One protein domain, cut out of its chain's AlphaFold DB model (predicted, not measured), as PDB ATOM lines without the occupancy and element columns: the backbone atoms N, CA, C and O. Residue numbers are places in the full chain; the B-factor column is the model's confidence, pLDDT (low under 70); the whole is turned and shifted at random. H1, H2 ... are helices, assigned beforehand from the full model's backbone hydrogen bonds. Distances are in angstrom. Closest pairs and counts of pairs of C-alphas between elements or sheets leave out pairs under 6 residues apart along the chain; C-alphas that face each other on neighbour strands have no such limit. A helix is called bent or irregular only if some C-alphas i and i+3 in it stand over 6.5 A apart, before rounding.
ATOM      1  N   LYS A  25      -3.761 -11.765 -10.086       95.38
ATOM      2  CA  LYS A  25      -3.798 -10.585  -9.206       95.38
ATOM      3  C   LYS A  25      -2.884 -10.794  -8.009       95.38
ATOM      4  O   LYS A  25      -2.106  -9.900  -7.676       95.38
ATOM      5  N   GLY A  26      -2.941 -11.984  -7.411       94.56
ATOM      6  CA  GLY A  26      -2.004 -12.395  -6.372       94.56
ATOM      7  C   GLY A  26      -0.561 -12.303  -6.866       94.56
ATOM      8  O   GLY A  26       0.266 -11.656  -6.228       94.56
ATOM      9  N   GLN A  27      -0.266 -12.868  -8.040       93.81
ATOM     10  CA  GLN A  27       1.092 -12.882  -8.594       93.81
ATOM     11  C   GLN A  27       1.633 -11.462  -8.792       93.81
ATOM     12  O   GLN A  27       2.759 -11.167  -8.392       93.81
ATOM     13  N   GLN A  28       0.818 -10.552  -9.334       95.31
ATOM     14  CA  GLN A  28       1.186  -9.142  -9.489       95.31
ATOM     15  C   GLN A  28       1.430  -8.449  -8.143       95.31
ATOM     16  O   GLN A  28       2.402  -7.704  -8.012       95.31
ATOM     17  N   ALA A  29       0.591  -8.706  -7.136       95.50
ATOM     18  CA  ALA A  29       0.739  -8.118  -5.806       95.50
ATOM     19  C   ALA A  29       2.033  -8.580  -5.113       95.50
ATOM     20  O   ALA A  29       2.780  -7.758  -4.579       95.50
ATOM     21  N   PHE A  30       2.343  -9.879  -5.173       95.12
ATOM     22  CA  PHE A  30       3.591 -10.435  -4.644       95.12
ATOM     23  C   PHE A  30       4.817  -9.919  -5.392       95.12
ATOM     24  O   PHE A  30       5.772  -9.477  -4.753       95.12
ATOM     25  N   LYS A  31       4.771  -9.903  -6.727       94.81
ATOM     26  CA  LYS A  31       5.838  -9.351  -7.567       94.81
ATOM     27  C   LYS A  31       6.124  -7.891  -7.223       94.81
ATOM     28  O   LYS A  31       7.281  -7.515  -7.043       94.81
ATOM     29  N   HIS A  32       5.083  -7.072  -7.091       95.00
ATOM     30  CA  HIS A  32       5.229  -5.667  -6.723       95.00
ATOM     31  C   HIS A  32       5.835  -5.503  -5.325       95.00
ATOM     32  O   HIS A  32       6.780  -4.739  -5.143       95.00
ATOM     33  N   GLN A  33       5.354  -6.260  -4.340       94.94
ATOM     34  CA  GLN A  33       5.878  -6.178  -2.980       94.94
ATOM     35  C   GLN A  33       7.335  -6.668  -2.882       94.94
ATOM     36  O   GLN A  33       8.134  -6.088  -2.144       94.94
ATOM     37  N   ALA A  34       7.702  -7.695  -3.651       94.31
ATOM     38  CA  ALA A  34       9.078  -8.165  -3.770       94.31
ATOM     39  C   ALA A  34       9.981  -7.136  -4.471       94.31
ATOM     40  O   ALA A  34      11.146  -6.991  -4.097       94.31
ATOM     41  N   TYR A  35       9.454  -6.401  -5.459       94.94
ATOM     42  CA  TYR A  35      10.144  -5.272  -6.084       94.94
ATOM     43  C   TYR A  35      10.479  -4.188  -5.060       94.94
ATOM     44  O   TYR A  35      11.651  -3.853  -4.916       94.94
ATOM     45  N   LEU A  36       9.492  -3.732  -4.283       94.12
ATOM     46  CA  LEU A  36       9.704  -2.731  -3.233       94.12
ATOM     47  C   LEU A  36      10.764  -3.181  -2.217       94.12
ATOM     48  O   LEU A  36      11.707  -2.443  -1.948       94.12
ATOM     49  N   GLY A  37      10.671  -4.424  -1.729       93.38
ATOM     50  CA  GLY A  37      11.653  -4.966  -0.784       93.38
ATOM     51  C   GLY A  37      13.076  -5.037  -1.350       93.38
ATOM     52  O   GLY A  37      14.042  -4.819  -0.625       93.38
ATOM     53  N   TYR A  38      13.222  -5.301  -2.649       94.38
ATOM     54  CA  TYR A  38      14.520  -5.286  -3.326       94.38
ATOM     55  C   TYR A  38      15.085  -3.874  -3.487       94.38
ATOM     56  O   TYR A  38      16.272  -3.670  -3.235       94.38
ATOM     57  N   CYS A  39      14.241  -2.902  -3.846       95.12
ATOM     58  CA  CYS A  39      14.631  -1.494  -3.891       95.12
ATOM     59  C   CYS A  39      15.137  -1.017  -2.532       95.12
ATOM     60  O   CYS A  39      16.224  -0.449  -2.451       95.12
ATOM     61  N   ASP A  40      14.379  -1.284  -1.470       95.12
ATOM     62  CA  ASP A  40      14.742  -0.883  -0.112       95.12
ATOM     63  C   ASP A  40      16.031  -1.572   0.341       95.12
ATOM     64  O   ASP A  40      16.922  -0.926   0.889       95.12
ATOM     65  N   PHE A  41      16.180  -2.871   0.052       94.88
ATOM     66  CA  PHE A  41      17.403  -3.607   0.355       94.88
ATOM     67  C   PHE A  41      18.627  -2.978  -0.318       94.88
ATOM     68  O   PHE A  41      19.600  -2.674   0.371       94.88
ATOM     69  N   LEU A  42      18.586  -2.752  -1.634       96.12
ATOM     70  CA  LEU A  42      19.728  -2.188  -2.357       96.12
ATOM     71  C   LEU A  42      20.058  -0.767  -1.902       96.12
ATOM     72  O   LEU A  42      21.235  -0.466  -1.720       96.12
ATOM     73  N   LYS A  43      19.046   0.068  -1.641       96.81
ATOM     74  CA  LYS A  43      19.236   1.426  -1.108       96.81
ATOM     75  C   LYS A  43      19.888   1.415   0.270       96.81
ATOM     76  O   LYS A  43      20.797   2.192   0.528       96.81
ATOM     77  N   CYS A  44      19.458   0.527   1.162       96.69
ATOM     78  CA  CYS A  44      20.081   0.399   2.477       96.69
ATOM     79  C   CYS A  44      21.522  -0.113   2.366       96.69
ATOM     80  O   CYS A  44      22.416   0.412   3.022       96.69
ATOM     81  N   ARG A  45      21.769  -1.130   1.532       96.88
ATOM     82  CA  ARG A  45      23.114  -1.700   1.368       96.88
ATOM     83  C   ARG A  45      24.085  -0.739   0.693       96.88
ATOM     84  O   ARG A  45      25.240  -0.710   1.100       96.88
ATOM     85  N   SER A  46      23.653   0.065  -0.277       96.94
ATOM     86  CA  SER A  46      24.542   1.036  -0.925       96.94
ATOM     87  C   SER A  46      25.051   2.112   0.033       96.94
ATOM     88  O   SER A  46      26.189   2.544  -0.098       96.94
ATOM     89  N   LEU A  47      24.254   2.492   1.037       97.12
ATOM     90  CA  LEU A  47      24.667   3.437   2.082       97.12
ATOM     91  C   LEU A  47      25.670   2.840   3.081       97.12
ATOM     92  O   LEU A  47      26.415   3.578   3.721       97.12
ATOM     93  N   GLU A  48      25.671   1.517   3.240       97.62
ATOM     94  CA  GLU A  48      26.567   0.798   4.155       97.62
ATOM     95  C   GLU A  48      27.887   0.388   3.492       97.62
ATOM     96  O   GLU A  48      28.889   0.169   4.177       97.62
ATOM     97  N   LEU A  49      27.895   0.260   2.164       97.50
ATOM     98  CA  LEU A  49      29.077  -0.119   1.404       97.50
ATOM     99  C   LEU A  49      30.070   1.041   1.329       97.50
ATOM    100  O   LEU A  49      29.736   2.174   0.989       97.50
ATOM    101  N   ILE A  50      31.339   0.731   1.588       97.06
ATOM    102  CA  ILE A  50      32.436   1.634   1.244       97.06
ATOM    103  C   ILE A  50      32.581   1.725  -0.280       97.06
ATOM    104  O   ILE A  50      32.203   0.806  -1.008       97.06
ATOM    105  N   SER A  51      33.201   2.801  -0.765       96.62
ATOM    106  CA  SER A  51      33.542   2.932  -2.186       96.62
ATOM    107  C   SER A  51      34.371   1.733  -2.661       96.62
ATOM    108  O   SER A  51      35.408   1.424  -2.073       96.62
ATOM    109  N   GLY A  52      33.919   1.069  -3.728       96.25
ATOM    110  CA  GLY A  52      34.531  -0.158  -4.256       96.25
ATOM    111  C   GLY A  52      34.183  -1.440  -3.485       96.25
ATOM    112  O   GLY A  52      34.709  -2.504  -3.806       96.25
ATOM    113  N   GLY A  53      33.315  -1.362  -2.473       97.62
ATOM    114  CA  GLY A  53      32.787  -2.525  -1.769       97.62
ATOM    115  C   GLY A  53      31.936  -3.412  -2.681       97.62
ATOM    116  O   GLY A  53      31.285  -2.935  -3.606       97.62
ATOM    117  N   ILE A  54      31.930  -4.717  -2.405       97.31
ATOM    118  CA  ILE A  54      31.217  -5.714  -3.211       97.31
ATOM    119  C   ILE A  54      30.062  -6.291  -2.394       97.31
ATOM    120  O   ILE A  54      30.264  -6.810  -1.295       97.31
ATOM    121  N   LEU A  55      28.858  -6.254  -2.964       96.81
ATOM    122  CA  LEU A  55      27.690  -6.956  -2.446       96.81
ATOM    123  C   LEU A  55      27.506  -8.275  -3.199       96.81
ATOM    124  O   LEU A  55      27.253  -8.278  -4.400       96.81
ATOM    125  N   ILE A  56      27.583  -9.395  -2.481       96.31
ATOM    126  CA  ILE A  56      27.211 -10.713  -3.009       96.31
ATOM    127  C   ILE A  56      25.850 -11.078  -2.429       96.31
ATOM    128  O   ILE A  56      25.687 -11.137  -1.210       96.31
ATOM    129  N   PHE A  57      24.876 -11.340  -3.299       93.12
ATOM    130  CA  PHE A  57      23.512 -11.640  -2.885       93.12
ATOM    131  C   PHE A  57      23.018 -12.954  -3.493       93.12
ATOM    132  O   PHE A  57      22.965 -13.105  -4.709       93.12
ATOM    133  N   ILE A  58      22.662 -13.907  -2.625       93.50
ATOM    134  CA  ILE A  58      22.189 -15.247  -2.999       93.50
ATOM    135  C   ILE A  58      20.795 -15.467  -2.401       93.50
ATOM    136  O   ILE A  58      20.575 -15.320  -1.187       93.50
ATOM    137  N   PHE A  59      19.843 -15.824  -3.258       91.69
ATOM    138  CA  PHE A  59      18.447 -16.048  -2.900       91.69
ATOM    139  C   PHE A  59      17.786 -17.058  -3.854       91.69
ATOM    140  O   PHE A  59      18.268 -17.230  -4.974       91.69
ATOM    141  N   PRO A  60      16.700 -17.735  -3.430       92.06
ATOM    142  CA  PRO A  60      15.915 -18.591  -4.316       92.06
ATOM    143  C   PRO A  60      15.313 -17.786  -5.474       92.06
ATOM    144  O   PRO A  60      14.674 -16.754  -5.253       92.06
ATOM    145  N   GLY A  61      15.514 -18.264  -6.699       93.75
ATOM    146  CA  GLY A  61      14.977 -17.665  -7.917       93.75
ATOM    147  C   GLY A  61      14.074 -18.631  -8.674       93.75
ATOM    148  O   GLY A  61      13.998 -19.813  -8.338       93.75
ATOM    149  N   VAL A  62      13.396 -18.125  -9.700       94.31
ATOM    150  CA  VAL A  62      12.680 -18.965 -10.668       94.31
ATOM    151  C   VAL A  62      13.483 -19.127 -11.952       94.31
ATOM    152  O   VAL A  62      14.210 -18.225 -12.371       94.31
ATOM    153  N   ASN A  63      13.330 -20.278 -12.599       93.19
ATOM    154  CA  ASN A  63      13.842 -20.505 -13.947       93.19
ATOM    155  C   ASN A  63      12.968 -19.813 -15.017       93.19
ATOM    156  O   ASN A  63      11.951 -19.190 -14.715       93.19
ATOM    157  N   ASN A  64      13.322 -19.985 -16.293       90.88
ATOM    158  CA  ASN A  64      12.598 -19.392 -17.431       90.88
ATOM    159  C   ASN A  64      11.153 -19.909 -17.603       90.88
ATOM    160  O   ASN A  64      10.400 -19.362 -18.400       90.88
ATOM    161  N   GLN A  65      10.767 -20.965 -16.883       90.38
ATOM    162  CA  GLN A  65       9.402 -21.498 -16.841       90.38
ATOM    163  C   GLN A  65       8.621 -20.991 -15.616       90.38
ATOM    164  O   GLN A  65       7.500 -21.438 -15.381       90.38
ATOM    165  N   GLY A  66       9.208 -20.094 -14.816       88.56
ATOM    166  CA  GLY A  66       8.611 -19.602 -13.577       88.56
ATOM    167  C   GLY A  66       8.660 -20.610 -12.428       88.56
ATOM    168  O   GLY A  66       7.895 -20.467 -11.481       88.56
ATOM    169  N   LYS A  67       9.524 -21.633 -12.503       90.12
ATOM    170  CA  LYS A  67       9.632 -22.674 -11.473       90.12
ATOM    171  C   LYS A  67      10.756 -22.395 -10.481       90.12
ATOM    172  O   LYS A  67      11.880 -22.121 -10.905       90.12
ATOM    173  N   CYS A  68      10.457 -22.487  -9.187       87.25
ATOM    174  CA  CYS A  68      11.380 -22.299  -8.064       87.25
ATOM    175  C   CYS A  68      11.939 -23.618  -7.499       87.25
ATOM    176  O   CYS A  68      12.900 -23.579  -6.737       87.25
ATOM    177  N   GLY A  69      11.376 -24.771  -7.879       87.38
ATOM    178  CA  GLY A  69      11.864 -26.097  -7.482       87.38
ATOM    179  C   GLY A  69      11.304 -26.629  -6.159       87.38
ATOM    180  O   GLY A  69      11.719 -27.698  -5.719       87.38
ATOM    181  N   TYR A  70      10.362 -25.914  -5.533       86.56
ATOM    182  CA  TYR A  70       9.708 -26.301  -4.273       86.56
ATOM    183  C   TYR A  70       8.181 -26.417  -4.403       86.56
ATOM    184  O   TYR A  70       7.470 -26.487  -3.396       86.56
ATOM    185  N   GLU A  71       7.653 -26.423  -5.629       89.69
ATOM    186  CA  GLU A  71       6.214 -26.456  -5.901       89.69
ATOM    187  C   GLU A  71       5.576 -27.727  -5.343       89.69
ATOM    188  O   GLU A  71       4.570 -27.647  -4.650       89.69
ATOM    189  N   GLY A  72       6.214 -28.886  -5.551       90.25
ATOM    190  CA  GLY A  72       5.717 -30.165  -5.036       90.25
ATOM    191  C   GLY A  72       5.587 -30.177  -3.510       90.25
ATOM    192  O   GLY A  72       4.553 -30.580  -2.982       90.25
ATOM    193  N   SER A  73       6.589 -29.656  -2.791       92.50
ATOM    194  CA  SER A  73       6.513 -29.517  -1.331       92.50
ATOM    195  C   SER A  73       5.427 -28.528  -0.907       92.50
ATOM    196  O   SER A  73       4.724 -28.782   0.063       92.50
ATOM    197  N   SER A  74       5.264 -27.416  -1.624       93.94
ATOM    198  CA  SER A  74       4.259 -26.394  -1.306       93.94
ATOM    199  C   SER A  74       2.829 -26.894  -1.524       93.94
ATOM    200  O   SER A  74       1.967 -26.694  -0.667       93.94
ATOM    201  N   ASP A  75       2.580 -27.605  -2.623       94.12
ATOM    202  CA  ASP A  75       1.290 -28.241  -2.887       94.12
ATOM    203  C   ASP A  75       0.991 -29.336  -1.853       94.12
ATOM    204  O   ASP A  75      -0.132 -29.419  -1.346       94.12
ATOM    205  N   LEU A  76       1.998 -30.127  -1.465       95.62
ATOM    206  CA  LEU A  76       1.849 -31.140  -0.419       95.62
ATOM    207  C   LEU A  76       1.539 -30.520   0.948       95.62
ATOM    208  O   LEU A  76       0.634 -30.982   1.638       95.62
ATOM    209  N   LEU A  77       2.218 -29.433   1.319       96.56
ATOM    210  CA  LEU A  77       1.932 -28.677   2.542       96.56
ATOM    211  C   LEU A  77       0.484 -28.179   2.566       96.56
ATOM    212  O   LEU A  77      -0.203 -28.312   3.582       96.56
ATOM    213  N   TYR A  78      -0.010 -27.646   1.447       96.19
ATOM    214  CA  TYR A  78      -1.400 -27.213   1.359       96.19
ATOM    215  C   TYR A  78      -2.379 -28.388   1.469       96.19
ATOM    216  O   TYR A  78      -3.349 -28.304   2.223       96.19
ATOM    217  N   LYS A  79      -2.098 -29.515   0.800       96.00
ATOM    218  CA  LYS A  79      -2.887 -30.752   0.925       96.00
ATOM    219  C   LYS A  79      -2.942 -31.234   2.380       96.00
ATOM    220  O   LYS A  79      -4.022 -31.536   2.884       96.00
ATOM    221  N   CYS A  80      -1.813 -31.245   3.089       96.62
ATOM    222  CA  CYS A  80      -1.768 -31.590   4.511       96.62
ATOM    223  C   CYS A  80      -2.606 -30.623   5.356       96.62
ATOM    224  O   CYS A  80      -3.331 -31.071   6.242       96.62
ATOM    225  N   ALA A  81      -2.575 -29.318   5.061       96.38
ATOM    226  CA  ALA A  81      -3.406 -28.331   5.752       96.38
ATOM    227  C   ALA A  81      -4.904 -28.617   5.556       96.38
ATOM    228  O   ALA A  81      -5.676 -28.526   6.508       96.38
ATOM    229  N   GLN A  82      -5.316 -28.993   4.341       95.88
ATOM    230  CA  GLN A  82      -6.706 -29.345   4.026       95.88
ATOM    231  C   GLN A  82      -7.183 -30.610   4.747       95.88
ATOM    232  O   GLN A  82      -8.365 -30.717   5.068       95.88
ATOM    233  N   SER A  83      -6.277 -31.552   5.010       95.75
ATOM    234  CA  SER A  83      -6.569 -32.787   5.748       95.75
ATOM    235  C   SER A  83      -6.721 -32.577   7.260       95.75
ATOM    236  O   SER A  83      -7.143 -33.493   7.968       95.75
ATOM    237  N   LEU A  84      -6.389 -31.390   7.775       94.44
ATOM    238  CA  LEU A  84      -6.592 -31.022   9.174       94.44
ATOM    239  C   LEU A  84      -7.957 -30.357   9.394       94.44
ATOM    240  O   LEU A  84      -8.576 -29.817   8.480       94.44
ATOM    241  N   ALA A  85      -8.409 -30.327  10.650       90.69
ATOM    242  CA  ALA A  85      -9.651 -29.668  11.068       90.69
ATOM    243  C   ALA A  85      -9.521 -28.125  11.134       90.69
ATOM    244  O   ALA A  85      -9.818 -27.491  12.155       90.69
ATOM    245  N   LEU A  86      -9.042 -27.519  10.046       93.56
ATOM    246  CA  LEU A  86      -8.927 -26.074   9.880       93.56
ATOM    247  C   LEU A  86     -10.229 -25.480   9.345       93.56
ATOM    248  O   LEU A  86     -10.937 -26.069   8.531       93.56
ATOM    249  N   THR A  87     -10.539 -24.265   9.776       95.50
ATOM    250  CA  THR A  87     -11.623 -23.475   9.190       95.50
ATOM    251  C   THR A  87     -11.233 -22.973   7.797       95.50
ATOM    252  O   THR A  87     -10.055 -22.782   7.489       95.50
ATOM    253  N   SER A  88     -12.220 -22.645   6.957       94.06
ATOM    254  CA  SER A  88     -11.959 -22.044   5.637       94.06
ATOM    255  C   SER A  88     -11.165 -20.736   5.732       94.06
ATOM    256  O   SER A  88     -10.364 -20.430   4.854       94.06
ATOM    257  N   LYS A  89     -11.356 -19.974   6.818       95.06
ATOM    258  CA  LYS A  89     -10.602 -18.746   7.090       95.06
ATOM    259  C   LYS A  89      -9.136 -19.037   7.417       95.06
ATOM    260  O   LYS A  89      -8.265 -18.315   6.945       95.06
ATOM    261  N   GLU A  90      -8.857 -20.071   8.206       96.06
ATOM    262  CA  GLU A  90      -7.483 -20.494   8.507       96.06
ATOM    263  C   GLU A  90      -6.761 -20.960   7.246       96.06
ATOM    264  O   GLU A  90      -5.661 -20.487   6.983       96.06
ATOM    265  N   LEU A  91      -7.410 -21.795   6.429       95.25
ATOM    266  CA  LEU A  91      -6.854 -22.245   5.150       95.25
ATOM    267  C   LEU A  91      -6.580 -21.082   4.193       95.25
ATOM    268  O   LEU A  91      -5.527 -21.044   3.568       95.25
ATOM    269  N   PHE A  92      -7.489 -20.110   4.099       94.06
ATOM    270  CA  PHE A  92      -7.285 -18.916   3.274       94.06
ATOM    271  C   PHE A  92      -6.150 -18.018   3.791       94.06
ATOM    272  O   PHE A  92      -5.437 -17.395   3.014       94.06
ATOM    273  N   ASN A  93      -5.964 -17.955   5.109       94.88
ATOM    274  CA  ASN A  93      -4.889 -17.187   5.738       94.88
ATOM    275  C   ASN A  93      -3.548 -17.940   5.776       94.88
ATOM    276  O   ASN A  93      -2.552 -17.389   6.249       94.88
ATOM    277  N   TYR A  94      -3.502 -19.193   5.319       95.50
ATOM    278  CA  TYR A  94      -2.273 -19.967   5.203       95.50
ATOM    279  C   TYR A  94      -1.604 -19.681   3.854       95.50
ATOM    280  O   TYR A  94      -1.672 -20.468   2.917       95.50
ATOM    281  N   THR A  95      -0.983 -18.506   3.746       94.88
ATOM    282  CA  THR A  95      -0.232 -18.066   2.563       94.88
ATOM    283  C   THR A  95       1.200 -17.705   2.966       94.88
ATOM    284  O   THR A  95       1.415 -16.911   3.886       94.88
ATOM    285  N   PHE A  96       2.189 -18.268   2.275       93.38
ATOM    286  CA  PHE A  96       3.600 -17.942   2.430       93.38
ATOM    287  C   PHE A  96       3.906 -16.534   1.939       93.38
ATOM    288  O   PHE A  96       3.424 -16.075   0.908       93.38
ATOM    289  N   GLN A  97       4.749 -15.841   2.700       91.56
ATOM    290  CA  GLN A  97       5.170 -14.467   2.434       91.56
ATOM    291  C   GLN A  97       6.499 -14.454   1.672       91.56
ATOM    292  O   GLN A  97       7.475 -13.829   2.093       91.56
ATOM    293  N   SER A  98       6.552 -15.192   0.566       90.44
ATOM    294  CA  SER A  98       7.745 -15.371  -0.259       90.44
ATOM    295  C   SER A  98       7.433 -15.155  -1.733       90.44
ATOM    296  O   SER A  98       6.356 -15.486  -2.221       90.44
ATOM    297  N   TYR A  99       8.406 -14.603  -2.453       93.56
ATOM    298  CA  TYR A  99       8.381 -14.518  -3.906       93.56
ATOM    299  C   TYR A  99       9.795 -14.737  -4.447       93.56
ATOM    300  O   TYR A  99      10.716 -13.983  -4.128       93.56
ATOM    301  N   CYS A 100       9.964 -15.778  -5.257       93.88
ATOM    302  CA  CYS A 100      11.184 -16.059  -5.996       93.88
ATOM    303  C   CYS A 100      11.202 -15.224  -7.285       93.88
ATOM    304  O   CYS A 100      10.264 -15.291  -8.076       93.88
ATOM    305  N   ARG A 101      12.257 -14.430  -7.487       94.50
ATOM    306  CA  ARG A 101      12.414 -13.594  -8.688       94.50
ATOM    307  C   ARG A 101      13.059 -14.378  -9.826       94.50
ATOM    308  O   ARG A 101      13.897 -15.247  -9.593       94.50
ATOM    309  N   SER A 102      12.708 -14.028 -11.053       95.38
ATOM    310  CA  SER A 102      13.472 -14.386 -12.253       95.38
ATOM    311  C   SER A 102      14.748 -13.542 -12.357       95.38
ATOM    312  O   SER A 102      14.865 -12.503 -11.701       95.38
ATOM    313  N   LEU A 103      15.705 -13.960 -13.194       94.62
ATOM    314  CA  LEU A 103      16.916 -13.165 -13.445       94.62
ATOM    315  C   LEU A 103      16.582 -11.798 -14.047       94.62
ATOM    316  O   LEU A 103      17.124 -10.797 -13.592       94.62
ATOM    317  N   ASP A 104      15.642 -11.750 -14.991       94.94
ATOM    318  CA  ASP A 104      15.221 -10.504 -15.637       94.94
ATOM    319  C   ASP A 104      14.635  -9.518 -14.624       94.94
ATOM    320  O   ASP A 104      14.927  -8.327 -14.659       94.94
ATOM    321  N   GLU A 105      13.866 -10.009 -13.647       95.00
ATOM    322  CA  GLU A 105      13.362  -9.171 -12.558       95.00
ATOM    323  C   GLU A 105      14.473  -8.630 -11.654       95.00
ATOM    324  O   GLU A 105      14.212  -7.717 -10.878       95.00
ATOM    325  N   CYS A 106      15.681  -9.188 -11.683       94.75
ATOM    326  CA  CYS A 106      16.807  -8.719 -10.877       94.75
ATOM    327  C   CYS A 106      17.648  -7.652 -11.584       94.75
ATOM    328  O   CYS A 106      18.513  -7.066 -10.942       94.75
ATOM    329  N   ILE A 107      17.413  -7.389 -12.872       96.19
ATOM    330  CA  ILE A 107      18.134  -6.371 -13.636       96.19
ATOM    331  C   ILE A 107      17.300  -5.085 -13.633       96.19
ATOM    332  O   ILE A 107      16.261  -5.004 -14.284       96.19
ATOM    333  N   ASP A 108      17.756  -4.071 -12.897       96.19
ATOM    334  CA  ASP A 108      17.137  -2.742 -12.859       96.19
ATOM    335  C   ASP A 108      18.235  -1.669 -12.920       96.19
ATOM    336  O   ASP A 108      18.733  -1.196 -11.898       96.19
ATOM    337  N   GLU A 109      18.638  -1.300 -14.142       96.44
ATOM    338  CA  GLU A 109      19.695  -0.305 -14.390       96.44
ATOM    339  C   GLU A 109      19.396   1.036 -13.720       96.44
ATOM    340  O   GLU A 109      20.297   1.714 -13.228       96.44
ATOM    341  N   LYS A 110      18.119   1.427 -13.674       97.19
ATOM    342  CA  LYS A 110      17.712   2.672 -13.033       97.19
ATOM    343  C   LYS A 110      17.982   2.603 -11.531       97.19
ATOM    344  O   LYS A 110      18.582   3.526 -10.990       97.19
ATOM    345  N   LEU A 111      17.577   1.519 -10.876       97.25
ATOM    346  CA  LEU A 111      17.821   1.312  -9.450       97.25
ATOM    347  C   LEU A 111      19.315   1.201  -9.125       97.25
ATOM    348  O   LEU A 111      19.762   1.744  -8.118       97.25
ATOM    349  N   PHE A 112      20.093   0.525  -9.970       97.38
ATOM    350  CA  PHE A 112      21.545   0.426  -9.818       97.38
ATOM    351  C   PHE A 112      22.210   1.804  -9.875       97.38
ATOM    352  O   PHE A 112      22.949   2.159  -8.957       97.38
ATOM    353  N   ASN A 113      21.834   2.622 -10.861       97.62
ATOM    354  CA  ASN A 113      22.291   4.005 -10.975       97.62
ATOM    355  C   ASN A 113      21.873   4.861  -9.768       97.62
ATOM    356  O   ASN A 113      22.690   5.611  -9.241       97.62
ATOM    357  N   GLU A 114      20.626   4.741  -9.294       97.50
ATOM    358  CA  GLU A 114      20.147   5.446  -8.091       97.50
ATOM    359  C   GLU A 114      20.937   5.067  -6.829       97.50
ATOM    360  O   GLU A 114      21.116   5.893  -5.934       97.50
ATOM    361  N   CYS A 115      21.407   3.823  -6.754       97.62
ATOM    362  CA  CYS A 115      22.169   3.296  -5.629       97.62
ATOM    363  C   CYS A 115      23.690   3.416  -5.804       97.62
ATOM    364  O   CYS A 115      24.410   2.977  -4.909       97.62
ATOM    365  N   SER A 116      24.194   3.975  -6.910       97.44
ATOM    366  CA  SER A 116      25.627   3.968  -7.255       97.44
ATOM    367  C   SER A 116      26.253   2.565  -7.178       97.44
ATOM    368  O   SER A 116      27.352   2.390  -6.650       97.44
ATOM    369  N   LEU A 117      25.524   1.552  -7.655       97.31
ATOM    370  CA  LEU A 117      25.966   0.160  -7.718       97.31
ATOM    371  C   LEU A 117      26.122  -0.269  -9.175       97.31
ATOM    372  O   LEU A 117      25.291   0.077 -10.006       97.31
ATOM    373  N   ASP A 118      27.120  -1.106  -9.448       97.19
ATOM    374  CA  ASP A 118      27.294  -1.759 -10.744       97.19
ATOM    375  C   ASP A 118      26.972  -3.254 -10.632       97.19
ATOM    376  O   ASP A 118      27.433  -3.945  -9.715       97.19
ATOM    377  N   LEU A 119      26.200  -3.786 -11.585       96.88
ATOM    378  CA  LEU A 119      25.972  -5.226 -11.683       96.88
ATOM    379  C   LEU A 119      27.191  -5.903 -12.318       96.88
ATOM    380  O   LEU A 119      27.397  -5.821 -13.526       96.88
ATOM    381  N   ILE A 120      27.976  -6.610 -11.504       96.56
ATOM    382  CA  ILE A 120      29.184  -7.309 -11.970       96.56
ATOM    383  C   ILE A 120      28.855  -8.680 -12.565       96.56
ATOM    384  O   ILE A 120      29.271  -8.998 -13.677       96.56
ATOM    385  N   THR A 121      28.102  -9.496 -11.824       96.56
ATOM    386  CA  THR A 121      27.762 -10.867 -12.217       96.56
ATOM    387  C   THR A 121      26.348 -11.193 -11.772       96.56
ATOM    388  O   THR A 121      25.963 -10.908 -10.639       96.56
ATOM    389  N   LEU A 122      25.606 -11.860 -12.652       96.06
ATOM    390  CA  LEU A 122      24.302 -12.434 -12.361       96.06
ATOM    391  C   LEU A 122      24.236 -13.837 -12.963       96.06
ATOM    392  O   LEU A 122      24.532 -14.028 -14.141       96.06
ATOM    393  N   SER A 123      23.855 -14.825 -12.159       95.31
ATOM    394  CA  SER A 123      23.678 -16.197 -12.624       95.31
ATOM    395  C   SER A 123      22.578 -16.907 -11.845       95.31
ATOM    396  O   SER A 123      22.340 -16.629 -10.670       95.31
ATOM    397  N   LEU A 124      21.908 -17.840 -12.520       94.25
ATOM    398  CA  LEU A 124      21.023 -18.817 -11.898       94.25
ATOM    399  C   LEU A 124      21.754 -20.157 -11.862       94.25
ATOM    400  O   LEU A 124      22.238 -20.630 -12.890       94.25
ATOM    401  N   VAL A 125      21.819 -20.766 -10.682       93.38
ATOM    402  CA  VAL A 125      22.422 -22.084 -10.485       93.38
ATOM    403  C   VAL A 125      21.370 -23.015  -9.906       93.38
ATOM    404  O   VAL A 125      20.706 -22.680  -8.928       93.38
ATOM    405  N   PHE A 126      21.240 -24.195 -10.504       90.38
ATOM    406  CA  PHE A 126      20.400 -25.261  -9.977       90.38
ATOM    407  C   PHE A 126      21.209 -26.082  -8.982       90.38
ATOM    408  O   PHE A 126      22.277 -26.599  -9.316       90.38
ATOM    409  N   VAL A 127      20.704 -26.181  -7.756       89.12
ATOM    410  CA  VAL A 127      21.339 -26.946  -6.685       89.12
ATOM    411  C   VAL A 127      20.487 -28.177  -6.420       89.12
ATOM    412  O   VAL A 127      19.323 -28.066  -6.045       89.12
ATOM    413  N   GLU A 128      21.072 -29.350  -6.631       87.94
ATOM    414  CA  GLU A 128      20.453 -30.616  -6.252       87.94
ATOM    415  C   GLU A 128      20.338 -30.709  -4.723       87.94
ATOM    416  O   GLU A 128      21.272 -30.342  -4.005       87.94
ATOM    417  N   SER A 129      19.206 -31.212  -4.217       89.69
ATOM    418  CA  SER A 129      19.021 -31.431  -2.780       89.69
ATOM    419  C   SER A 129      20.072 -32.419  -2.255       89.69
ATOM    420  O   SER A 129      20.092 -33.575  -2.689       89.69
ATOM    421  N   PRO A 130      20.927 -32.022  -1.291       93.00
ATOM    422  CA  PRO A 130      21.934 -32.923  -0.738       93.00
ATOM    423  C   PRO A 130      21.318 -34.176  -0.106       93.00
ATOM    424  O   PRO A 130      21.870 -35.262  -0.252       93.00
ATOM    425  N   LEU A 131      20.158 -34.041   0.549       93.31
ATOM    426  CA  LEU A 131      19.438 -35.165   1.160       93.31
ATOM    427  C   LEU A 131      18.965 -36.166   0.107       93.31
ATOM    428  O   LEU A 131      19.147 -37.369   0.273       93.31
ATOM    429  N   TYR A 132      18.419 -35.659  -0.998       92.62
ATOM    430  CA  TYR A 132      17.968 -36.495  -2.104       92.62
ATOM    431  C   TYR A 132      19.133 -37.275  -2.718       92.62
ATOM    432  O   TYR A 132      19.043 -38.483  -2.916       92.62
ATOM    433  N   LYS A 133      20.281 -36.616  -2.910       95.75
ATOM    434  CA  LYS A 133      21.501 -37.266  -3.395       95.75
ATOM    435  C   LYS A 133      22.009 -38.353  -2.444       95.75
ATOM    436  O   LYS A 133      22.407 -39.425  -2.899       95.75
ATOM    437  N   LEU A 134      22.014 -38.102  -1.131       96.62
ATOM    438  CA  LEU A 134      22.416 -39.104  -0.136       96.62
ATOM    439  C   LEU A 134      21.507 -40.337  -0.189       96.62
ATOM    440  O   LEU A 134      22.007 -41.460  -0.173       96.62
ATOM    441  N   TRP A 135      20.197 -40.130  -0.319       96.06
ATOM    442  CA  TRP A 135      19.226 -41.211  -0.452       96.06
ATOM    443  C   TRP A 135      19.399 -41.995  -1.757       96.06
ATOM    444  O   TRP A 135      19.547 -43.216  -1.731       96.06
ATOM    445  N   GLN A 136      19.484 -41.307  -2.899       95.50
ATOM    446  CA  GLN A 136      19.687 -41.945  -4.205       95.50
ATOM    447  C   GLN A 136      20.990 -42.749  -4.281       95.50
ATOM    448  O   GLN A 136      21.047 -43.786  -4.941       95.50
ATOM    449  N   THR A 137      22.038 -42.289  -3.594       97.12
ATOM    450  CA  THR A 137      23.330 -42.987  -3.508       97.12
ATOM    451  C   THR A 137      23.398 -44.010  -2.370       97.12
ATOM    452  O   THR A 137      24.470 -44.551  -2.115       97.12
ATOM    453  N   GLN A 138      22.268 -44.302  -1.711       96.69
ATOM    454  CA  GLN A 138      22.127 -45.296  -0.639       96.69
ATOM    455  C   GLN A 138      23.037 -45.047   0.575       96.69
ATOM    456  O   GLN A 138      23.375 -45.974   1.309       96.69
ATOM    457  N   GLN A 139      23.438 -43.794   0.804       97.94
ATOM    458  CA  GLN A 139      24.196 -43.393   1.996       97.94
ATOM    459  C   GLN A 139      23.298 -43.214   3.224       97.94
ATOM    460  O   GLN A 139      23.793 -43.258   4.347       97.94
ATOM    461  N   ILE A 140      21.998 -43.015   3.002       98.00
ATOM    462  CA  ILE A 140      20.953 -43.001   4.026       98.00
ATOM    463  C   ILE A 140      19.771 -43.853   3.560       98.00
ATOM    464  O   ILE A 140      19.533 -44.021   2.360       98.00
ATOM    465  N   THR A 141      19.029 -44.390   4.517       97.56
ATOM    466  CA  THR A 141      17.780 -45.123   4.297       97.56
ATOM    467  C   THR A 141      16.645 -44.189   3.865       97.56
ATOM    468  O   THR A 141      16.739 -42.966   3.985       97.56
ATOM    469  N   LEU A 142      15.544 -44.764   3.366       95.38
ATOM    470  CA  LEU A 142      14.331 -43.998   3.066       95.38
ATOM    471  C   LEU A 142      13.779 -43.313   4.326       95.38
ATOM    472  O   LEU A 142      13.447 -42.136   4.268       95.38
ATOM    473  N   ASP A 143      13.742 -44.011   5.462       96.75
ATOM    474  CA  ASP A 143      13.231 -43.450   6.720       96.75
ATOM    475  C   ASP A 143      14.078 -42.255   7.189       96.75
ATOM    476  O   ASP A 143      13.542 -41.214   7.568       96.75
ATOM    477  N   GLU A 144      15.409 -42.354   7.091       97.00
ATOM    478  CA  GLU A 144      16.310 -41.233   7.384       97.00
ATOM    479  C   GLU A 144      16.094 -40.059   6.421       97.00
ATOM    480  O   GLU A 144      16.064 -38.906   6.857       97.00
ATOM    481  N   PHE A 145      15.914 -40.329   5.124       96.69
ATOM    482  CA  PHE A 145      15.601 -39.297   4.138       96.69
ATOM    483  C   PHE A 145      14.288 -38.581   4.461       96.69
ATOM    484  O   PHE A 145      14.277 -37.352   4.525       96.69
ATOM    485  N   LEU A 146      13.208 -39.325   4.707       96.38
ATOM    486  CA  LEU A 146      11.885 -38.779   5.010       96.38
ATOM    487  C   LEU A 146      11.913 -37.919   6.272       96.38
ATOM    488  O   LEU A 146      11.403 -36.795   6.263       96.38
ATOM    489  N   HIS A 147      12.576 -38.402   7.321       95.69
ATOM    490  CA  HIS A 147      12.720 -37.667   8.568       95.69
ATOM    491  C   HIS A 147      13.505 -36.360   8.370       95.69
ATOM    492  O   HIS A 147      13.038 -35.278   8.735       95.69
ATOM    493  N   LEU A 148      14.685 -36.427   7.741       96.56
ATOM    494  CA  LEU A 148      15.533 -35.252   7.509       96.56
ATOM    495  C   LEU A 148      14.885 -34.248   6.549       96.56
ATOM    496  O   LEU A 148      14.981 -33.037   6.767       96.56
ATOM    497  N   ASN A 149      14.203 -34.729   5.510       95.12
ATOM    498  CA  ASN A 149      13.466 -33.889   4.573       95.12
ATOM    499  C   ASN A 149      12.305 -33.177   5.279       95.12
ATOM    500  O   ASN A 149      12.160 -31.963   5.148       95.12
ATOM    501  N   THR A 150      11.537 -33.893   6.104       96.25
ATOM    502  CA  THR A 150      10.446 -33.308   6.896       96.25
ATOM    503  C   THR A 150      10.964 -32.254   7.869       96.25
ATOM    504  O   THR A 150      10.396 -31.166   7.947       96.25
ATOM    505  N   LEU A 151      12.081 -32.510   8.560       96.06
ATOM    506  CA  LEU A 151      12.730 -31.510   9.417       96.06
ATOM    507  C   LEU A 151      13.178 -30.275   8.627       96.06
ATOM    508  O   LEU A 151      12.977 -29.144   9.081       96.06
ATOM    509  N   SER A 152      13.751 -30.474   7.437       94.69
ATOM    510  CA  SER A 152      14.138 -29.380   6.547       94.69
ATOM    511  C   SER A 152      12.924 -28.536   6.158       94.69
ATOM    512  O   SER A 152      12.938 -27.321   6.354       94.69
ATOM    513  N   VAL A 153      11.838 -29.171   5.714       94.94
ATOM    514  CA  VAL A 153      10.584 -28.504   5.335       94.94
ATOM    515  C   VAL A 153       9.958 -27.761   6.510       94.94
ATOM    516  O   VAL A 153       9.573 -26.595   6.387       94.94
ATOM    517  N   ARG A 154       9.906 -28.397   7.682       96.69
ATOM    518  CA  ARG A 154       9.405 -27.806   8.926       96.69
ATOM    519  C   ARG A 154      10.155 -26.531   9.296       96.69
ATOM    520  O   ARG A 154       9.520 -25.552   9.683       96.69
ATOM    521  N   SER A 155      11.476 -26.503   9.110       94.81
ATOM    522  CA  SER A 155      12.316 -25.362   9.497       94.81
ATOM    523  C   SER A 155      11.938 -24.039   8.818       94.81
ATOM    524  O   SER A 155      12.044 -22.985   9.446       94.81
ATOM    525  N   TRP A 156      11.457 -24.076   7.570       91.94
ATOM    526  CA  TRP A 156      11.076 -22.873   6.825       91.94
ATOM    527  C   TRP A 156       9.558 -22.673   6.701       91.94
ATOM    528  O   TRP A 156       9.118 -21.536   6.528       91.94
ATOM    529  N   SER A 157       8.744 -23.728   6.828       95.44
ATOM    530  CA  SER A 157       7.279 -23.641   6.679       95.44
ATOM    531  C   SER A 157       6.517 -23.446   7.998       95.44
ATOM    532  O   SER A 157       5.479 -22.772   8.000       95.44
ATOM    533  N   GLU A 158       7.021 -23.975   9.124       96.75
ATOM    534  CA  GLU A 158       6.305 -23.962  10.413       96.75
ATOM    535  C   GLU A 158       5.962 -22.547  10.876       96.75
ATOM    536  O   GLU A 158       4.818 -22.335  11.291       96.75
ATOM    537  N   PRO A 159       6.882 -21.560  10.801       95.38
ATOM    538  CA  PRO A 159       6.593 -20.223  11.297       95.38
ATOM    539  C   PRO A 159       5.331 -19.631  10.673       95.38
ATOM    540  O   PRO A 159       4.510 -19.070  11.397       95.38
ATOM    541  N   THR A 160       5.127 -19.809   9.365       94.44
ATOM    542  CA  THR A 160       3.934 -19.297   8.687       94.44
ATOM    543  C   THR A 160       2.680 -20.023   9.155       94.44
ATOM    544  O   THR A 160       1.722 -19.369   9.561       94.44
ATOM    545  N   PHE A 161       2.691 -21.360   9.175       96.56
ATOM    546  CA  PHE A 161       1.516 -22.134   9.580       96.56
ATOM    547  C   PHE A 161       1.123 -21.846  11.038       96.56
ATOM    548  O   PHE A 161      -0.028 -21.527  11.342       96.56
ATOM    549  N   LYS A 162       2.108 -21.826  11.937       97.25
ATOM    550  CA  LYS A 162       1.942 -21.455  13.344       97.25
ATOM    551  C   LYS A 162       1.359 -20.052  13.508       97.25
ATOM    552  O   LYS A 162       0.436 -19.865  14.298       97.25
ATOM    553  N   GLN A 163       1.888 -19.067  12.779       95.19
ATOM    554  CA  GLN A 163       1.386 -17.694  12.833       95.19
ATOM    555  C   GLN A 163      -0.050 -17.594  12.326       95.19
ATOM    556  O   GLN A 163      -0.841 -16.882  12.945       95.19
ATOM    557  N   THR A 164      -0.414 -18.336  11.276       95.31
ATOM    558  CA  THR A 164      -1.798 -18.423  10.796       95.31
ATOM    559  C   THR A 164      -2.730 -18.924  11.898       95.31
ATOM    560  O   THR A 164      -3.742 -18.278  12.170       95.31
ATOM    561  N   LEU A 165      -2.389 -20.016  12.588       97.38
ATOM    562  CA  LEU A 165      -3.222 -20.558  13.670       97.38
ATOM    563  C   LEU A 165      -3.370 -19.566  14.838       97.38
ATOM    564  O   LEU A 165      -4.481 -19.310  15.306       97.38
ATOM    565  N   ILE A 166      -2.264 -18.947  15.268       96.75
ATOM    566  CA  ILE A 166      -2.262 -17.953  16.354       96.75
ATOM    567  C   ILE A 166      -3.118 -16.731  15.990       96.75
ATOM    568  O   ILE A 166      -3.954 -16.312  16.789       96.75
ATOM    569  N   HIS A 167      -2.969 -16.183  14.779       94.75
ATOM    570  CA  HIS A 167      -3.743 -15.019  14.324       94.75
ATOM    571  C   HIS A 167      -5.244 -15.303  14.194       94.75
ATOM    572  O   HIS A 167      -6.053 -14.380  14.280       94.75
ATOM    573  N   ASN A 168      -5.632 -16.566  14.007       95.62
ATOM    574  CA  ASN A 168      -7.035 -16.978  14.005       95.62
ATOM    575  C   ASN A 168      -7.563 -17.334  15.407       95.62
ATOM    576  O   ASN A 168      -8.711 -17.751  15.534       95.62
ATOM    577  N   GLY A 169      -6.774 -17.105  16.462       96.25
ATOM    578  CA  GLY A 169      -7.218 -17.208  17.853       96.25
ATOM    579  C   GLY A 169      -7.118 -18.610  18.454       96.25
ATOM    580  O   GLY A 169      -7.750 -18.871  19.478       96.25
ATOM    581  N   ARG A 170      -6.340 -19.519  17.852       96.50
ATOM    582  CA  ARG A 170      -6.151 -20.875  18.385       96.50
ATOM    583  C   ARG A 170      -5.382 -20.853  19.718       96.50
ATOM    584  O   ARG A 170      -4.360 -20.167  19.820       96.50
ATOM    585  N   PRO A 171      -5.811 -21.619  20.741       96.50
ATOM    586  CA  PRO A 171      -5.060 -21.763  21.985       96.50
ATOM    587  C   PRO A 171      -3.679 -22.383  21.755       96.50
ATOM    588  O   PRO A 171      -3.517 -23.256  20.908       96.50
ATOM    589  N   LYS A 172      -2.688 -22.018  22.577       94.56
ATOM    590  CA  LYS A 172      -1.299 -22.495  22.435       94.56
ATOM    591  C   LYS A 172      -1.172 -24.025  22.355       94.56
ATOM    592  O   LYS A 172      -0.405 -24.519  21.537       94.56
ATOM    593  N   ASN A 173      -1.920 -24.757  23.181       94.69
ATOM    594  CA  ASN A 173      -1.879 -26.224  23.183       94.69
ATOM    595  C   ASN A 173      -2.477 -26.820  21.899       94.69
ATOM    596  O   ASN A 173      -1.951 -27.807  21.396       94.69
ATOM    597  N   ASP A 174      -3.528 -26.194  21.356       96.06
ATOM    598  CA  ASP A 174      -4.140 -26.595  20.083       96.06
ATOM    599  C   ASP A 174      -3.167 -26.348  18.922       96.06
ATOM    600  O   ASP A 174      -2.963 -27.213  18.077       96.06
ATOM    601  N   VAL A 175      -2.463 -25.208  18.941       97.31
ATOM    602  CA  VAL A 175      -1.419 -24.896  17.954       97.31
ATOM    603  C   VAL A 175      -0.316 -25.953  17.960       97.31
ATOM    604  O   VAL A 175      -0.013 -26.492  16.904       97.31
ATOM    605  N   SER A 176       0.274 -26.277  19.115       96.38
ATOM    606  CA  SER A 176       1.328 -27.303  19.189       96.38
ATOM    607  C   SER A 176       0.859 -28.651  18.639       96.38
ATOM    608  O   SER A 176       1.558 -29.258  17.836       96.38
ATOM    609  N   HIS A 177      -0.345 -29.078  19.018       96.81
ATOM    610  CA  HIS A 177      -0.916 -30.337  18.553       96.81
ATOM    611  C   HIS A 177      -1.147 -30.349  17.032       96.81
ATOM    612  O   HIS A 177      -0.759 -31.304  16.364       96.81
ATOM    613  N   LEU A 178      -1.716 -29.277  16.470       97.50
ATOM    614  CA  LEU A 178      -1.926 -29.150  15.025       97.50
ATOM    615  C   LEU A 178      -0.610 -29.126  14.244       97.50
ATOM    616  O   LEU A 178      -0.548 -29.711  13.167       97.50
ATOM    617  N   LEU A 179       0.438 -28.482  14.768       97.56
ATOM    618  CA  LEU A 179       1.760 -28.475  14.134       97.56
ATOM    619  C   LEU A 179       2.354 -29.883  14.061       97.56
ATOM    620  O   LEU A 179       2.829 -30.288  13.004       97.56
ATOM    621  N   ASP A 180       2.305 -30.642  15.153       96.69
ATOM    622  CA  ASP A 180       2.860 -31.996  15.158       96.69
ATOM    623  C   ASP A 180       2.061 -32.925  14.233       96.69
ATOM    624  O   ASP A 180       2.653 -33.623  13.411       96.69
ATOM    625  N   GLN A 181       0.724 -32.849  14.264       97.50
ATOM    626  CA  GLN A 181      -0.127 -33.582  13.320       97.50
ATOM    627  C   GLN A 181       0.168 -33.224  11.862       97.50
ATOM    628  O   GLN A 181       0.248 -34.113  11.015       97.50
ATOM    629  N   PHE A 182       0.347 -31.936  11.565       98.00
ATOM    630  CA  PHE A 182       0.642 -31.450  10.222       98.00
ATOM    631  C   PHE A 182       1.917 -32.078   9.652       98.00
ATOM    632  O   PHE A 182       1.900 -32.589   8.535       98.00
ATOM    633  N   TYR A 183       3.010 -32.095  10.421       97.69
ATOM    634  CA  TYR A 183       4.278 -32.649   9.939       97.69
ATOM    635  C   TYR A 183       4.319 -34.177   9.952       97.69
ATOM    636  O   TYR A 183       4.958 -34.757   9.080       97.69
ATOM    637  N   THR A 184       3.584 -34.843  10.849       96.62
ATOM    638  CA  THR A 184       3.365 -36.294  10.744       96.62
ATOM    639  C   THR A 184       2.616 -36.653   9.457       96.62
ATOM    640  O   THR A 184       2.972 -37.626   8.793       96.62
ATOM    641  N   LEU A 185       1.601 -35.869   9.074       96.50
ATOM    642  CA  LEU A 185       0.908 -36.051   7.796       96.50
ATOM    643  C   LEU A 185       1.842 -35.784   6.613       96.50
ATOM    644  O   LEU A 185       1.854 -36.576   5.678       96.50
ATOM    645  N   TYR A 186       2.641 -34.716   6.663       96.94
ATOM    646  CA  TYR A 186       3.597 -34.392   5.603       96.94
ATOM    647  C   TYR A 186       4.606 -35.524   5.364       96.94
ATOM    648  O   TYR A 186       4.817 -35.929   4.221       96.94
ATOM    649  N   GLU A 187       5.201 -36.067   6.431       96.31
ATOM    650  CA  GLU A 187       6.165 -37.172   6.338       96.31
ATOM    651  C   GLU A 187       5.523 -38.421   5.722       96.31
ATOM    652  O   GLU A 187       6.078 -39.019   4.800       96.31
ATOM    653  N   LYS A 188       4.303 -38.759   6.163       95.50
ATOM    654  CA  LYS A 188       3.533 -39.887   5.628       95.50
ATOM    655  C   LYS A 188       3.203 -39.717   4.143       95.50
ATOM    656  O   LYS A 188       3.362 -40.653   3.373       95.50
ATOM    657  N   GLU A 189       2.735 -38.544   3.732       94.62
ATOM    658  CA  GLU A 189       2.394 -38.291   2.327       94.62
ATOM    659  C   GLU A 189       3.649 -38.280   1.439       94.62
ATOM    660  O   GLU A 189       3.613 -38.774   0.315       94.62
ATOM    661  N   THR A 190       4.781 -37.795   1.962       93.12
ATOM    662  CA  THR A 190       6.080 -37.886   1.274       93.12
ATOM    663  C   THR A 190       6.520 -39.343   1.121       93.12
ATOM    664  O   THR A 190       7.080 -39.706   0.099       93.12
ATOM    665  N   GLN A 191       6.234 -40.224   2.084       92.50
ATOM    666  CA  GLN A 191       6.559 -41.651   1.965       92.50
ATOM    667  C   GLN A 191       5.858 -42.332   0.778       92.50
ATOM    668  O   GLN A 191       6.425 -43.239   0.169       92.50
ATOM    669  N   GLU A 192       4.635 -41.912   0.444       87.75
ATOM    670  CA  GLU A 192       3.889 -42.460  -0.694       87.75
ATOM    671  C   GLU A 192       4.489 -42.020  -2.042       87.75
ATOM    672  O   GLU A 192       4.356 -42.741  -3.034       87.75
ATOM    673  N   GLN A 193       5.158 -40.859  -2.075       84.50
ATOM    674  CA  GLN A 193       5.829 -40.288  -3.250       84.50
ATOM    675  C   GLN A 193       7.133 -39.557  -2.851       84.50
ATOM    676  O   GLN A 193       7.127 -38.324  -2.782       84.50
TER     677      GLN A 193
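What this domain is: This is residues 25 to 193 of the 194 residues of the protein "Hypothetical protein" of Adineta steineri (UniProt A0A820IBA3). A cluster of crossed helices lies on one side, and on the other lies the long helix H1 with the short H4 near it; three long stretches without a named element run between the two sides. In the cluster, the bent H6 packs with both arms on H7, H2 packs on H7 as well, H5 folds against the first arm of H6, and the short H3 is near H2. The printed part has 169 residues with seven named helices, H1 to H7 in order along the chain, and no named strand; the class is all helix, and the packing of helices is mostly crossed. The whole is loose, with a radius of gyration of the C-alphas of 19.6 A and spans of 52 by 45 by 30 A.

Where its parts are: H1, residues 25 to 48, begins at C-alpha 25, (-3.798, -10.585, -9.206), and is 35.1 A long. H2 is residues 71 to 82, 16.5 A long; H3 is residues 88 to 92, H4 residues 109 to 114 and H5 residues 130 to 136. H6, residues 142 to 167, was assigned as one helix by its hydrogen bonds but is bent: C-alphas 156 and 159 are 6.9 A apart. Its arms are H6a, residues 142 to 156, 21.7 A long, and H6b, residues 159 to 167, 12.0 A long. H7, residues 172 to 192, is 31.0 A long and ends at C-alpha 192, (3.889, -42.460, -0.694).

How they stand to each other: H1 touches no helix; it is close to but not clearly touching H4, the closest C-alphas being those of Cys 39 and Leu 111, 7.0 A apart. H2, with residues 76 to 81 alone, touches H7 at a steep tilt of 51 degrees, opposite ways; the closest C-alphas, of Cys 80 and Tyr 186, are 6.2 A apart. H3 is close but not clearly touching H6b, with the C-alphas of Glu 90 and Thr 164 closest at 6.5 A. H5 and H6a form a helical hairpin at a shallow tilt of 21 degrees, with Trp 135 and Phe 145 closest, their C-alphas 6.2 A apart. H6a and H6b stand at a steep tilt of 56 degrees. H6a touches H7 at a steep tilt of 43 degrees, opposite ways; the closest C-alphas, of Thr 150 and Glu 187, are 5.8 A apart. H6b and H7 form a helical hairpin at a steep tilt of 39 degrees, with the C-alphas of Leu 165 and Val 175 closest at 6.4 A. H1 and H7 are apart. Every O i to N i+4 pair is within hydrogen-bond range in H2, H3, H4, H5, H6b and H7; in H1 it is 19 of 20 and in H6a 10 of 11.

The domain as a whole: The C-alphas farthest apart, of Ser 51 and Ala 85, are 55.7 A apart. The printed part has no cut. The links H1 to H2, H3 to H4 and H4 to H5 are long, with 22, 16 and 15 residues. The mean pLDDT of the printed part is 94.9, and no printed residue is under 70.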